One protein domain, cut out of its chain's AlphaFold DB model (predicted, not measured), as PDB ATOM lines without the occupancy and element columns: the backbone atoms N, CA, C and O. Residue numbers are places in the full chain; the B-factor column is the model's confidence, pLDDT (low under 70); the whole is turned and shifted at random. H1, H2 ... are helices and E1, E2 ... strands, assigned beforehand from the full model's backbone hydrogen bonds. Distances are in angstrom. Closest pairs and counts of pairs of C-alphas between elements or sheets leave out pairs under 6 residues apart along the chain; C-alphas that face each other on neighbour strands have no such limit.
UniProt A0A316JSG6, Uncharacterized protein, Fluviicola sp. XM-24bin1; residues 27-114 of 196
ATOM      1  N   LYS A  27     120.498 110.598 118.415       93.50
ATOM      2  CA  LYS A  27     121.447 110.539 119.528       93.50
ATOM      3  C   LYS A  27     121.328 109.191 120.210       93.50
ATOM      4  O   LYS A  27     120.259 108.592 120.189       93.50
ATOM      5  N   PHE A  28     122.403 108.765 120.858       96.06
ATOM      6  CA  PHE A  28     122.401 107.566 121.681       96.06
ATOM      7  C   PHE A  28     122.767 107.916 123.113       96.06
ATOM      8  O   PHE A  28     123.625 108.769 123.349       96.06
ATOM      9  N   SER A  29     122.075 107.287 124.053       96.75
ATOM     10  CA  SER A  29     122.464 107.254 125.458       96.75
ATOM     11  C   SER A  29     122.848 105.839 125.851       96.75
ATOM     12  O   SER A  29     122.351 104.876 125.269       96.75
ATOM     13  N   ASP A  30     123.654 105.725 126.895       96.62
ATOM     14  CA  ASP A  30     124.065 104.435 127.430       96.62
ATOM     15  C   ASP A  30     122.974 103.847 128.329       96.62
ATOM     16  O   ASP A  30     122.403 104.539 129.177       96.62
ATOM     17  N   GLN A  31     122.722 102.552 128.167       97.00
ATOM     18  CA  GLN A  31     122.037 101.723 129.151       97.00
ATOM     19  C   GLN A  31     122.885 100.477 129.423       97.00
ATOM     20  O   GLN A  31     123.732 100.104 128.614       97.00
ATOM     21  N   THR A  32     122.684  99.848 130.577       96.44
ATOM     22  CA  THR A  32     123.451  98.678 131.006       96.44
ATOM     23  C   THR A  32     122.490  97.577 131.442       96.44
ATOM     24  O   THR A  32     121.533  97.863 132.161       96.44
ATOM     25  N   PHE A  33     122.707  96.350 130.964       96.06
ATOM     26  CA  PHE A  33     122.040  95.155 131.491       96.06
ATOM     27  C   PHE A  33     122.643  94.754 132.844       96.06
ATOM     28  O   PHE A  33     123.753  95.165 133.181       96.06
ATOM     29  N   ASP A  34     121.942  93.920 133.613       94.88
ATOM     30  CA  ASP A  34     122.384  93.507 134.955       94.88
ATOM     31  C   ASP A  34     123.738  92.772 134.944       94.88
ATOM     32  O   ASP A  34     124.490  92.834 135.916       94.88
ATOM     33  N   ASN A  35     124.089  92.135 133.825       93.62
ATOM     34  CA  ASN A  35     125.365  91.448 133.630       93.62
ATOM     35  C   ASN A  35     126.540  92.375 133.247       93.62
ATOM     36  O   ASN A  35     127.637  91.890 132.970       93.62
ATOM     37  N   GLY A  36     126.327  93.695 133.212       92.62
ATOM     38  CA  GLY A  36     127.354  94.697 132.908       92.62
ATOM     39  C   GLY A  36     127.443  95.121 131.439       92.62
ATOM     40  O   GLY A  36     128.154  96.082 131.131       92.62
ATOM     41  N   MET A  37     126.696  94.483 130.532       95.12
ATOM     42  CA  MET A  37     126.719  94.815 129.107       95.12
ATOM     43  C   MET A  37     126.151  96.220 128.865       95.12
ATOM     44  O   MET A  37     124.955  96.458 129.056       95.12
ATOM     45  N   LYS A  38     126.993  97.154 128.410       96.94
ATOM     46  CA  LYS A  38     126.566  98.489 127.961       96.94
ATOM     47  C   LYS A  38     126.024  98.412 126.535       96.94
ATOM     48  O   LYS A  38     126.648  97.805 125.670       96.94
ATOM     49  N   TYR A  39     124.906  99.074 126.267       96.69
ATOM     50  CA  TYR A  39     124.301  99.128 124.939       96.69
ATOM     51  C   TYR A  39     123.670 100.499 124.640       96.69
ATOM     52  O   TYR A  39     123.334 101.249 125.564       96.69
ATOM     53  N   PRO A  40     123.516 100.843 123.350       97.75
ATOM     54  CA  PRO A  40     122.941 102.113 122.926       97.75
ATOM     55  C   PRO A  40     121.415 102.137 123.024       97.75
ATOM     56  O   PRO A  40     120.733 101.198 122.614       97.75
ATOM     57  N   VAL A  41     120.873 103.279 123.444       97.88
ATOM     58  CA  VAL A  41     119.449 103.615 123.330       97.88
ATOM     59  C   VAL A  41     119.299 104.829 122.423       97.88
ATOM     60  O   VAL A  41     119.791 105.912 122.736       97.88
ATOM     61  N   ALA A  42     118.631 104.637 121.292       97.44
ATOM     62  CA  ALA A  42     118.325 105.659 120.306       97.44
ATOM     63  C   ALA A  42     117.309 106.679 120.836       97.44
ATOM     64  O   ALA A  42     116.265 106.320 121.384       97.44
ATOM     65  N   HIS A  43     117.587 107.952 120.563       95.62
ATOM     66  CA  HIS A  43     116.710 109.100 120.780       95.62
ATOM     67  C   HIS A  43     116.606 109.887 119.483       95.62
ATOM     68  O   HIS A  43     117.615 110.382 118.968       95.62
ATOM     69  N   PHE A  44     115.389 110.043 118.966       93.19
ATOM     70  CA  PHE A  44     115.164 110.749 117.711       93.19
ATOM     71  C   PHE A  44     114.123 111.848 117.874       93.19
ATOM     72  O   PHE A  44     112.924 111.606 117.924       93.19
ATOM     73  N   SER A  45     114.609 113.090 117.936       85.88
ATOM     74  CA  SER A  45     113.781 114.276 118.202       85.88
ATOM     75  C   SER A  45     112.671 114.516 117.176       85.88
ATOM     76  O   SER A  45     111.677 115.164 117.494       85.88
ATOM     77  N   LYS A  46     112.843 114.011 115.949       86.81
ATOM     78  CA  LYS A  46     111.866 114.159 114.870       86.81
ATOM     79  C   LYS A  46     110.683 113.204 115.020       86.81
ATOM     80  O   LYS A  46     109.567 113.595 114.694       86.81
ATOM     81  N   ASP A  47     110.927 111.974 115.470       90.81
ATOM     82  CA  ASP A  47     109.901 110.935 115.558       90.81
ATOM     83  C   ASP A  47     110.301 109.845 116.561       90.81
ATOM     84  O   ASP A  47     111.225 109.060 116.331       90.81
ATOM     85  N   GLN A  48     109.571 109.779 117.674       93.69
ATOM     86  CA  GLN A  48     109.816 108.787 118.715       93.69
ATOM     87  C   GLN A  48     109.512 107.360 118.239       93.69
ATOM     88  O   GLN A  48     110.174 106.428 118.678       93.69
ATOM     89  N   THR A  49     108.580 107.170 117.299       96.50
ATOM     90  CA  THR A  49     108.215 105.828 116.813       96.50
ATOM     91  C   THR A  49     109.365 105.161 116.059       96.50
ATOM     92  O   THR A  49     109.588 103.957 116.194       96.50
ATOM     93  N   ILE A  50     110.160 105.956 115.334       96.19
ATOM     94  CA  ILE A  50     111.400 105.509 114.693       96.19
ATOM     95  C   ILE A  50     112.419 105.083 115.757       96.19
ATOM     96  O   ILE A  50     112.985 103.995 115.654       96.19
ATOM     97  N   ALA A  51     112.623 105.896 116.799       96.88
ATOM     98  CA  ALA A  51     113.539 105.560 117.890       96.88
ATOM     99  C   ALA A  51     113.108 104.284 118.636       96.88
ATOM    100  O   ALA A  51     113.938 103.415 118.896       96.88
ATOM    101  N   ASP A  52     111.815 104.131 118.923       97.94
ATOM    102  CA  ASP A  52     111.260 102.954 119.594       97.94
ATOM    103  C   ASP A  52     111.462 101.682 118.760       97.94
ATOM    104  O   ASP A  52     111.869 100.645 119.292       97.94
ATOM    105  N   SER A  53     111.251 101.771 117.441       98.12
ATOM    106  CA  SER A  53     111.514 100.677 116.500       98.12
ATOM    107  C   SER A  53     112.988 100.257 116.516       98.12
ATOM    108  O   SER A  53     113.302  99.072 116.682       98.12
ATOM    109  N   MET A  54     113.904 101.228 116.442       98.31
ATOM    110  CA  MET A  54     115.345 100.973 116.518       98.31
ATOM    111  C   MET A  54     115.730 100.325 117.850       98.31
ATOM    112  O   MET A  54     116.420  99.309 117.860       98.31
ATOM    113  N   ASN A  55     115.233 100.853 118.970       98.50
ATOM    114  CA  ASN A  55     115.505 100.329 120.310       98.50
ATOM    115  C   ASN A  55     115.012  98.889 120.489       98.50
ATOM    116  O   ASN A  55     115.706  98.066 121.088       98.50
ATOM    117  N   ALA A  56     113.844  98.551 119.937       98.38
ATOM    118  CA  ALA A  56     113.334  97.184 119.958       98.38
ATOM    119  C   ALA A  56     114.225  96.223 119.151       98.38
ATOM    120  O   ALA A  56     114.453  95.086 119.566       98.38
ATOM    121  N   ILE A  57     114.746  96.673 118.006       98.44
ATOM    122  CA  ILE A  57     115.672  95.891 117.179       98.44
ATOM    123  C   ILE A  57     117.025  95.725 117.875       98.44
ATOM    124  O   ILE A  57     117.539  94.608 117.888       98.44
ATOM    125  N   ILE A  58     117.578  96.787 118.471       98.12
ATOM    126  CA  ILE A  58     118.843  96.744 119.221       98.12
ATOM    127  C   ILE A  58     118.747  95.701 120.335       98.12
ATOM    128  O   ILE A  58     119.554  94.778 120.370       98.12
ATOM    129  N   LYS A  59     117.708  95.773 121.177       97.19
ATOM    130  CA  LYS A  59     117.505  94.805 122.267       97.19
ATOM    131  C   LYS A  59     117.363  93.374 121.761       97.19
ATOM    132  O   LYS A  59     117.984  92.469 122.301       97.19
ATOM    133  N   ARG A  60     116.596  93.157 120.686       97.12
ATOM    134  CA  ARG A  60     116.458  91.821 120.081       97.12
ATOM    135  C   ARG A  60     117.802  91.264 119.603       97.12
ATOM    136  O   ARG A  60     118.032  90.068 119.724       97.12
ATOM    137  N   ASN A  61     118.673  92.125 119.081       96.62
ATOM    138  CA  ASN A  61     120.025  91.774 118.651       96.62
ATOM    139  C   ASN A  61     121.025  91.707 119.812       96.62
ATOM    140  O   ASN A  61     122.215  91.710 119.540       96.62
ATOM    141  N   LEU A  62     120.587  91.690 121.073       96.44
ATOM    142  CA  LEU A  62     121.453  91.567 122.251       96.44
ATOM    143  C   LEU A  62     120.926  90.542 123.267       96.44
ATOM    144  O   LEU A  62     121.454  90.469 124.367       96.44
ATOM    145  N   VAL A  63     119.903  89.749 122.924       96.00
ATOM    146  CA  VAL A  63     119.271  88.795 123.857       96.00
ATOM    147  C   VAL A  63     120.262  87.753 124.374       96.00
ATOM    148  O   VAL A  63     120.268  87.434 125.553       96.00
ATOM    149  N   ASP A  64     121.108  87.225 123.498       94.38
ATOM    150  CA  ASP A  64     122.176  86.284 123.840       94.38
ATOM    151  C   ASP A  64     123.263  86.923 124.718       94.38
ATOM    152  O   ASP A  64     123.726  86.298 125.669       94.38
ATOM    153  N   ALA A  65     123.620  88.182 124.453       93.88
ATOM    154  CA  ALA A  65     124.533  88.943 125.298       93.88
ATOM    155  C   ALA A  65     123.903  89.303 126.656       93.88
ATOM    156  O   ALA A  65     124.614  89.382 127.645       93.88
ATOM    157  N   GLU A  66     122.588  89.513 126.740       95.31
ATOM    158  CA  GLU A  66     121.870  89.817 127.989       95.31
ATOM    159  C   GLU A  66     121.813  88.606 128.934       95.31
ATOM    160  O   GLU A  66     121.899  88.775 130.148       95.31
ATOM    161  N   VAL A  67     121.692  87.389 128.392       94.88
ATOM    162  CA  VAL A  67     121.595  86.152 129.195       94.88
ATOM    163  C   VAL A  67     122.944  85.535 129.571       94.88
ATOM    164  O   VAL A  67     122.956  84.551 130.306       94.88
ATOM    165  N   SER A  68     124.057  86.070 129.064       92.88
ATOM    166  CA  SER A  68     125.403  85.576 129.371       92.88
ATOM    167  C   SER A  68     125.908  86.083 130.729       92.88
ATOM    168  O   SER A  68     125.583  87.198 131.158       92.88
ATOM    169  N   ASP A  69     126.726  85.272 131.403       84.44
ATOM    170  CA  ASP A  69     127.321  85.616 132.693       84.44
ATOM    171  C   ASP A  69     128.494  86.592 132.500       84.44
ATOM    172  O   ASP A  69     129.573  86.219 132.067       84.44
ATOM    173  N   PHE A  70     128.319  87.859 132.879       89.25
ATOM    174  CA  PHE A  70     129.306  88.938 132.703       89.25
ATOM    175  C   PHE A  70     129.645  89.269 131.244       89.25
ATOM    176  O   PHE A  70     130.367  88.559 130.542       89.25
ATOM    177  N   CYS A  71     129.224  90.460 130.835       94.75
ATOM    178  CA  CYS A  71     129.491  90.994 129.511       94.75
ATOM    179  C   CYS A  71     129.983  92.434 129.605       94.75
ATOM    180  O   CYS A  71     129.483  93.232 130.395       94.75
ATOM    181  N   ILE A  72     130.950  92.783 128.765       93.06
ATOM    182  CA  ILE A  72     131.396  94.156 128.547       93.06
ATOM    183  C   ILE A  72     130.953  94.558 127.149       93.06
ATOM    184  O   ILE A  72     131.302  93.914 126.158       93.06
ATOM    185  N   GLY A  73     130.180  95.638 127.096       93.75
ATOM    186  CA  GLY A  73     129.671  96.200 125.856       93.75
ATOM    187  C   GLY A  73     130.299  97.549 125.544       93.75
ATOM    188  O   GLY A  73     130.527  98.360 126.445       93.75
ATOM    189  N   ASP A  74     130.528  97.815 124.265       96.31
ATOM    190  CA  ASP A  74     130.754  99.169 123.768       96.31
ATOM    191  C   ASP A  74     130.076  99.362 122.414       96.31
ATOM    192  O   ASP A  74     129.672  98.395 121.764       96.31
ATOM    193  N   TYR A  75     129.906 100.610 121.993       96.62
ATOM    194  CA  TYR A  75     129.316 100.894 120.695       96.62
ATOM    195  C   TYR A  75     129.828 102.195 120.077       96.62
ATOM    196  O   TYR A  75     130.159 103.162 120.761       96.62
ATOM    197  N   GLY A  76     129.822 102.223 118.749       94.69
ATOM    198  CA  GLY A  76     130.042 103.405 117.924       94.69
ATOM    199  C   GLY A  76     128.949 103.519 116.869       94.69
ATOM    200  O   GLY A  76     128.219 102.565 116.608       94.69
ATOM    201  N   TYR A  77     128.807 104.689 116.253       93.75
ATOM    202  CA  TYR A  77     127.865 104.857 115.153       93.75
ATOM    203  C   TYR A  77     128.363 105.856 114.116       93.75
ATOM    204  O   TYR A  77     129.100 106.794 114.427       93.75
ATOM    205  N   PHE A  78     127.898 105.677 112.884       91.31
ATOM    206  CA  PHE A  78     128.152 106.577 111.773       91.31
ATOM    207  C   PHE A  78     126.848 106.900 111.046       91.31
ATOM    208  O   PHE A  78     126.174 106.011 110.529       91.31
ATOM    209  N   GLN A  79     126.486 108.184 110.997       89.00
ATOM    210  CA  GLN A  79     125.295 108.652 110.288       89.00
ATOM    211  C   GLN A  79     125.682 109.243 108.929       89.00
ATOM    212  O   GLN A  79     126.515 110.149 108.848       89.00
ATOM    213  N   LYS A  80     125.016 108.789 107.865       86.00
ATOM    214  CA  LYS A  80     125.143 109.336 106.510       86.00
ATOM    215  C   LYS A  80     123.753 109.624 105.939       86.00
ATOM    216  O   LYS A  80     123.022 108.723 105.544       86.00
ATOM    217  N   GLY A  81     123.374 110.903 105.923       86.44
ATOM    218  CA  GLY A  81     122.023 111.340 105.548       86.44
ATOM    219  C   GLY A  81     120.940 110.711 106.429       86.44
ATOM    220  O   GLY A  81     121.001 110.825 107.654       86.44
ATOM    221  N   ASN A  82     119.968 110.048 105.795       90.06
ATOM    222  CA  ASN A  82     118.878 109.336 106.468       90.06
ATOM    223  C   ASN A  82     119.243 107.890 106.840       90.06
ATOM    224  O   ASN A  82     118.354 107.091 107.119       90.06
ATOM    225  N   HIS A  83     120.525 107.541 106.858       92.75
ATOM    226  CA  HIS A  83     120.991 106.220 107.255       92.75
ATOM    227  C   HIS A  83     121.954 106.303 108.425       92.75
ATOM    228  O   HIS A  83     122.717 107.263 108.549       92.75
ATOM    229  N   ILE A  84     121.942 105.273 109.263       93.75
ATOM    230  CA  ILE A  84     122.892 105.137 110.358       93.75
ATOM    231  C   ILE A  84     123.372 103.701 110.495       93.75
ATOM    232  O   ILE A  84     122.575 102.770 110.564       93.75
ATOM    233  N   GLU A  85     124.686 103.536 110.551       95.62
ATOM    234  CA  GLU A  85     125.324 102.295 110.958       95.62
ATOM    235  C   GLU A  85     125.646 102.371 112.446       95.62
ATOM    236  O   GLU A  85     126.304 103.309 112.893       95.62
ATOM    237  N   LEU A  86     125.168 101.394 113.206       96.56
ATOM    238  CA  LEU A  86     125.514 101.186 114.600       96.56
ATOM    239  C   LEU A  86     126.425  99.961 114.696       96.56
ATOM    240  O   LEU A  86     126.038  98.870 114.281       96.56
ATOM    241  N   HIS A  87     127.607 100.141 115.273       95.56
ATOM    242  CA  HIS A  87     128.548  99.070 115.575       95.56
ATOM    243  C   HIS A  87     128.518  98.793 117.075       95.56
ATOM    244  O   HIS A  87     128.815  99.679 117.870       95.56
ATOM    245  N   MET A  88     128.146  97.576 117.462       96.06
ATOM    246  CA  MET A  88     128.156  97.107 118.846       96.06
ATOM    247  C   MET A  88     129.244  96.049 119.015       96.06
ATOM    248  O   MET A  88     129.392  95.159 118.177       96.06
ATOM    249  N   ILE A  89     129.990  96.150 120.106       95.88
ATOM    250  CA  ILE A  89     131.061  95.235 120.489       95.88
ATOM    251  C   ILE A  89     130.599  94.522 121.755       95.88
ATOM    252  O   ILE A  89     130.294  95.183 122.747       95.88
ATOM    253  N   CYS A  90     130.533  93.194 121.710       96.06
ATOM    254  CA  CYS A  90     130.079  92.355 122.815       96.06
ATOM    255  C   CYS A  90     131.211  91.416 123.222       96.06
ATOM    256  O   CYS A  90     131.605  90.542 122.452       96.06
ATOM    257  N   ASN A  91     131.734  91.584 124.432       95.62
ATOM    258  CA  ASN A  91     132.726  90.680 124.997       95.62
ATOM    259  C   ASN A  91     132.152  90.023 126.254       95.62
ATOM    260  O   ASN A  91     132.081  90.654 127.309       95.62
ATOM    261  N   CYS A  92     131.712  88.780 126.113       95.38
ATOM    262  CA  CYS A  92     131.014  88.012 127.137       95.38
ATOM    263  C   CYS A  92     131.817  86.765 127.500       95.38
ATOM    264  O   CYS A  92     132.506  86.222 126.637       95.38
ATOM    265  N   ILE A  93     131.715  86.277 128.741       92.25
ATOM    266  CA  ILE A  93     132.481  85.091 129.166       92.25
ATOM    267  C   ILE A  93     132.128  83.840 128.354       92.25
ATOM    268  O   ILE A  93     132.981  82.986 128.122       92.25
ATOM    269  N   ASP A  94     130.869  83.749 127.923       91.25
ATOM    270  CA  ASP A  94     130.344  82.592 127.205       91.25
ATOM    271  C   ASP A  94     130.665  82.647 125.706       91.25
ATOM    272  O   ASP A  94     130.400  81.691 124.974       91.25
ATOM    273  N   PHE A  95     131.218  83.764 125.222       91.81
ATOM    274  CA  PHE A  95     131.579  83.926 123.820       91.81
ATOM    275  C   PHE A  95     133.027  83.476 123.616       91.81
ATOM    276  O   PHE A  95     133.918  83.807 124.394       91.81
ATOM    277  N   ALA A  96     133.276  82.718 122.545       90.94
ATOM    278  CA  ALA A  96     134.626  82.256 122.220       90.94
ATOM    279  C   ALA A  96     135.566  83.419 121.853       90.94
ATOM    280  O   ALA A  96     136.762  83.364 122.131       90.94
ATOM    281  N   GLU A  97     135.011  84.460 121.233       91.06
ATOM    282  CA  GLU A  97     135.712  85.658 120.781       91.06
ATOM    283  C   GLU A  97     134.833  86.894 121.015       91.06
ATOM    284  O   GLU A  97     133.633  86.786 121.273       91.06
ATOM    285  N   THR A  98     135.432  88.083 120.912       92.56
ATOM    286  CA  THR A  98     134.661  89.331 120.912       92.56
ATOM    287  C   THR A  98     133.762  89.378 119.683       92.56
ATOM    288  O   THR A  98     134.234  89.254 118.555       92.56
ATOM    289  N   ASP A  99     132.471  89.594 119.900       93.56
ATOM    290  CA  ASP A  99     131.481  89.638 118.835       93.56
ATOM    291  C   ASP A  99     131.221  91.081 118.376       93.56
ATOM    292  O   ASP A  99     131.022  91.992 119.186       93.56
ATOM    293  N   HIS A 100     131.226  91.298 117.060       92.19
ATOM    294  CA  HIS A 100     131.065  92.608 116.426       92.19
ATOM    295  C   HIS A 100     129.779  92.629 115.600       92.19
ATOM    296  O   HIS A 100     129.694  92.017 114.536       92.19
ATOM    297  N   ARG A 101     128.787  93.400 116.050       93.25
ATOM    298  CA  ARG A 101     127.463  93.482 115.421       93.25
ATOM    299  C   ARG A 101     127.294  94.815 114.717       93.25
ATOM    300  O   ARG A 101     127.415  95.864 115.345       93.25
ATOM    301  N   TYR A 102     126.973  94.771 113.429       93.69
ATOM    302  CA  TYR A 102     126.722  95.956 112.610       93.69
ATOM    303  C   TYR A 102     125.244  96.001 112.239       93.69
ATOM    304  O   TYR A 102     124.720  95.084 111.608       93.69
ATOM    305  N   LEU A 103     124.561  97.065 112.652       96.38
ATOM    306  CA  LEU A 103     123.148  97.288 112.379       96.38
ATOM    307  C   LEU A 103     122.992  98.547 111.529       96.38
ATOM    308  O   LEU A 103     123.280  99.651 111.989       96.38
ATOM    309  N   PHE A 104     122.517  98.383 110.296       96.19
ATOM    310  CA  PHE A 104     122.331  99.486 109.359       96.19
ATOM    311  C   PHE A 104     120.853  99.872 109.254       96.19
ATOM    312  O   PHE A 104     120.039  99.117 108.725       96.19
ATOM    313  N   PHE A 105     120.499 101.039 109.787       96.69
ATOM    314  CA  PHE A 105     119.123 101.516 109.891       96.69
ATOM    315  C   PHE A 105     118.804 102.617 108.881       96.69
ATOM    316  O   PHE A 105     119.639 103.472 108.576       96.69
ATOM    317  N   SER A 106     117.540 102.657 108.455       94.81
ATOM    318  CA  SER A 106     116.938 103.847 107.849       94.81
ATOM    319  C   SER A 106     116.273 104.710 108.922       94.81
ATOM    320  O   SER A 106     115.409 104.245 109.662       94.81
ATOM    321  N   LEU A 107     116.625 105.994 108.971       93.25
ATOM    322  CA  LEU A 107     116.003 107.013 109.825       93.25
ATOM    323  C   LEU A 107     114.648 107.501 109.286       93.25
ATOM    324  O   LEU A 107     114.037 108.386 109.878       93.25
ATOM    325  N   GLU A 108     114.177 106.955 108.163       91.88
ATOM    326  CA  GLU A 108     112.820 107.195 107.654       91.88
ATOM    327  C   GLU A 108     111.817 106.176 108.198       91.88
ATOM    328  O   GLU A 108     110.630 106.472 108.288       91.88
ATOM    329  N   THR A 109     112.287 104.979 108.554       94.50
ATOM    330  CA  THR A 109     111.434 103.848 108.946       94.50
ATOM    331  C   THR A 109     111.801 103.243 110.301       94.50
ATOM    332  O   THR A 109     111.007 102.502 110.875       94.50
ATOM    333  N   GLY A 110     112.997 103.524 110.821       95.38
ATOM    334  CA  GLY A 110     113.517 102.955 112.064       95.38
ATOM    335  C   GLY A 110     113.842 101.464 111.990       95.38
ATOM    336  O   GLY A 110     114.002 100.835 113.033       95.38
ATOM    337  N   VAL A 111     113.915 100.874 110.791       97.69
ATOM    338  CA  VAL A 111     114.206  99.442 110.602       97.69
ATOM    339  C   VAL A 111     115.555  99.206 109.933       97.69
ATOM    340  O   VAL A 111     116.128 100.116 109.328       97.69
ATOM    341  N   LEU A 112     116.045  97.966 110.033       97.12
ATOM    342  CA  LEU A 112     117.237  97.519 109.320       97.12
ATOM    343  C   LEU A 112     116.988  97.507 107.811       97.12
ATOM    344  O   LEU A 112     115.947  97.035 107.348       97.12
ATOM    345  N   VAL A 113     117.961  97.995 107.053       95.31
ATOM    346  CA  VAL A 113     117.957  98.004 105.588       95.31
ATOM    347  C   VAL A 113     119.289  97.458 105.067       95.31
ATOM    348  O   VAL A 113     120.296  97.529 105.769       95.31
ATOM    349  N   PRO A 114     119.341  96.896 103.848       93.06
ATOM    350  CA  PRO A 114     120.614  96.542 103.229       93.06
ATOM    351  C   PRO A 114     121.423  97.800 102.871       93.06
ATOM    352  O   PRO A 114     120.851  98.842 102.559       93.06
TER     353      PRO A 114
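What this domain is: This is residues 27 to 114 of the 196 residues of an uncharacterized protein of Fluviicola sp. XM-24bin1 (UniProt A0A316JSG6). Picture an elongated sandwich in which the small hairpin E1-E2 faces the twisted three-stranded sheet E3-E4-E5. Helix H1 packs along E2, on its side away from E1, and reaches toward E5; little H2 leads from it into E3. The printed part has 88 residues, with elements in the order E1 E2 H1 H2 E3 E4 E5, class mixed, and both sheets antiparallel. It is compact, with a radius of gyration of the C-alphas of 12.9 A, and spans 37 by 23 by 17 A.

Where its parts are: Find C-alpha 27 at (121.447, 110.539, 119.528), where E1 begins, residues 27 to 32. E2 is residues 38 to 44. H1, residues 48 to 60, runs 18.3 A; H2 is residues 63 to 66. Next come E3, residues 71 to 80, 29.7 A, E4, residues 83 to 92, 28.8 A, and E5, residues 99 to 106, 23.1 A, ending at C-alpha 106 (116.938, 103.847, 107.849).

How they stand to each other: Look first at the meander E3 E4 E5, each strand the antiparallel neighbour of the one before: N 76 and O 87 are 2.9 A apart, N 86 and O 103 2.8 A. In the hairpin E1 and E2, N 29 and O 41 are 3.0 A apart. In the sandwich, two sheets face to face, the closest C-alphas of E2 and E3 are Lys 38 and Gly 73, 4.4 A. Those of E2 and H1 are Ala 42 and Ala 51, 5.4 A. H1 only grazes the larger sheet with residues 50 to 58, H2 with 64 to 66. In H1 every O i to N i+4 pair is within hydrogen-bond range; H2 is too short for one.

The domain as a whole: The farthest C-alphas, Lys 46 and Ala 96, are 39.9 A apart. The printed part has no cut and no long link, and no printed residue is under 70 in pLDDT.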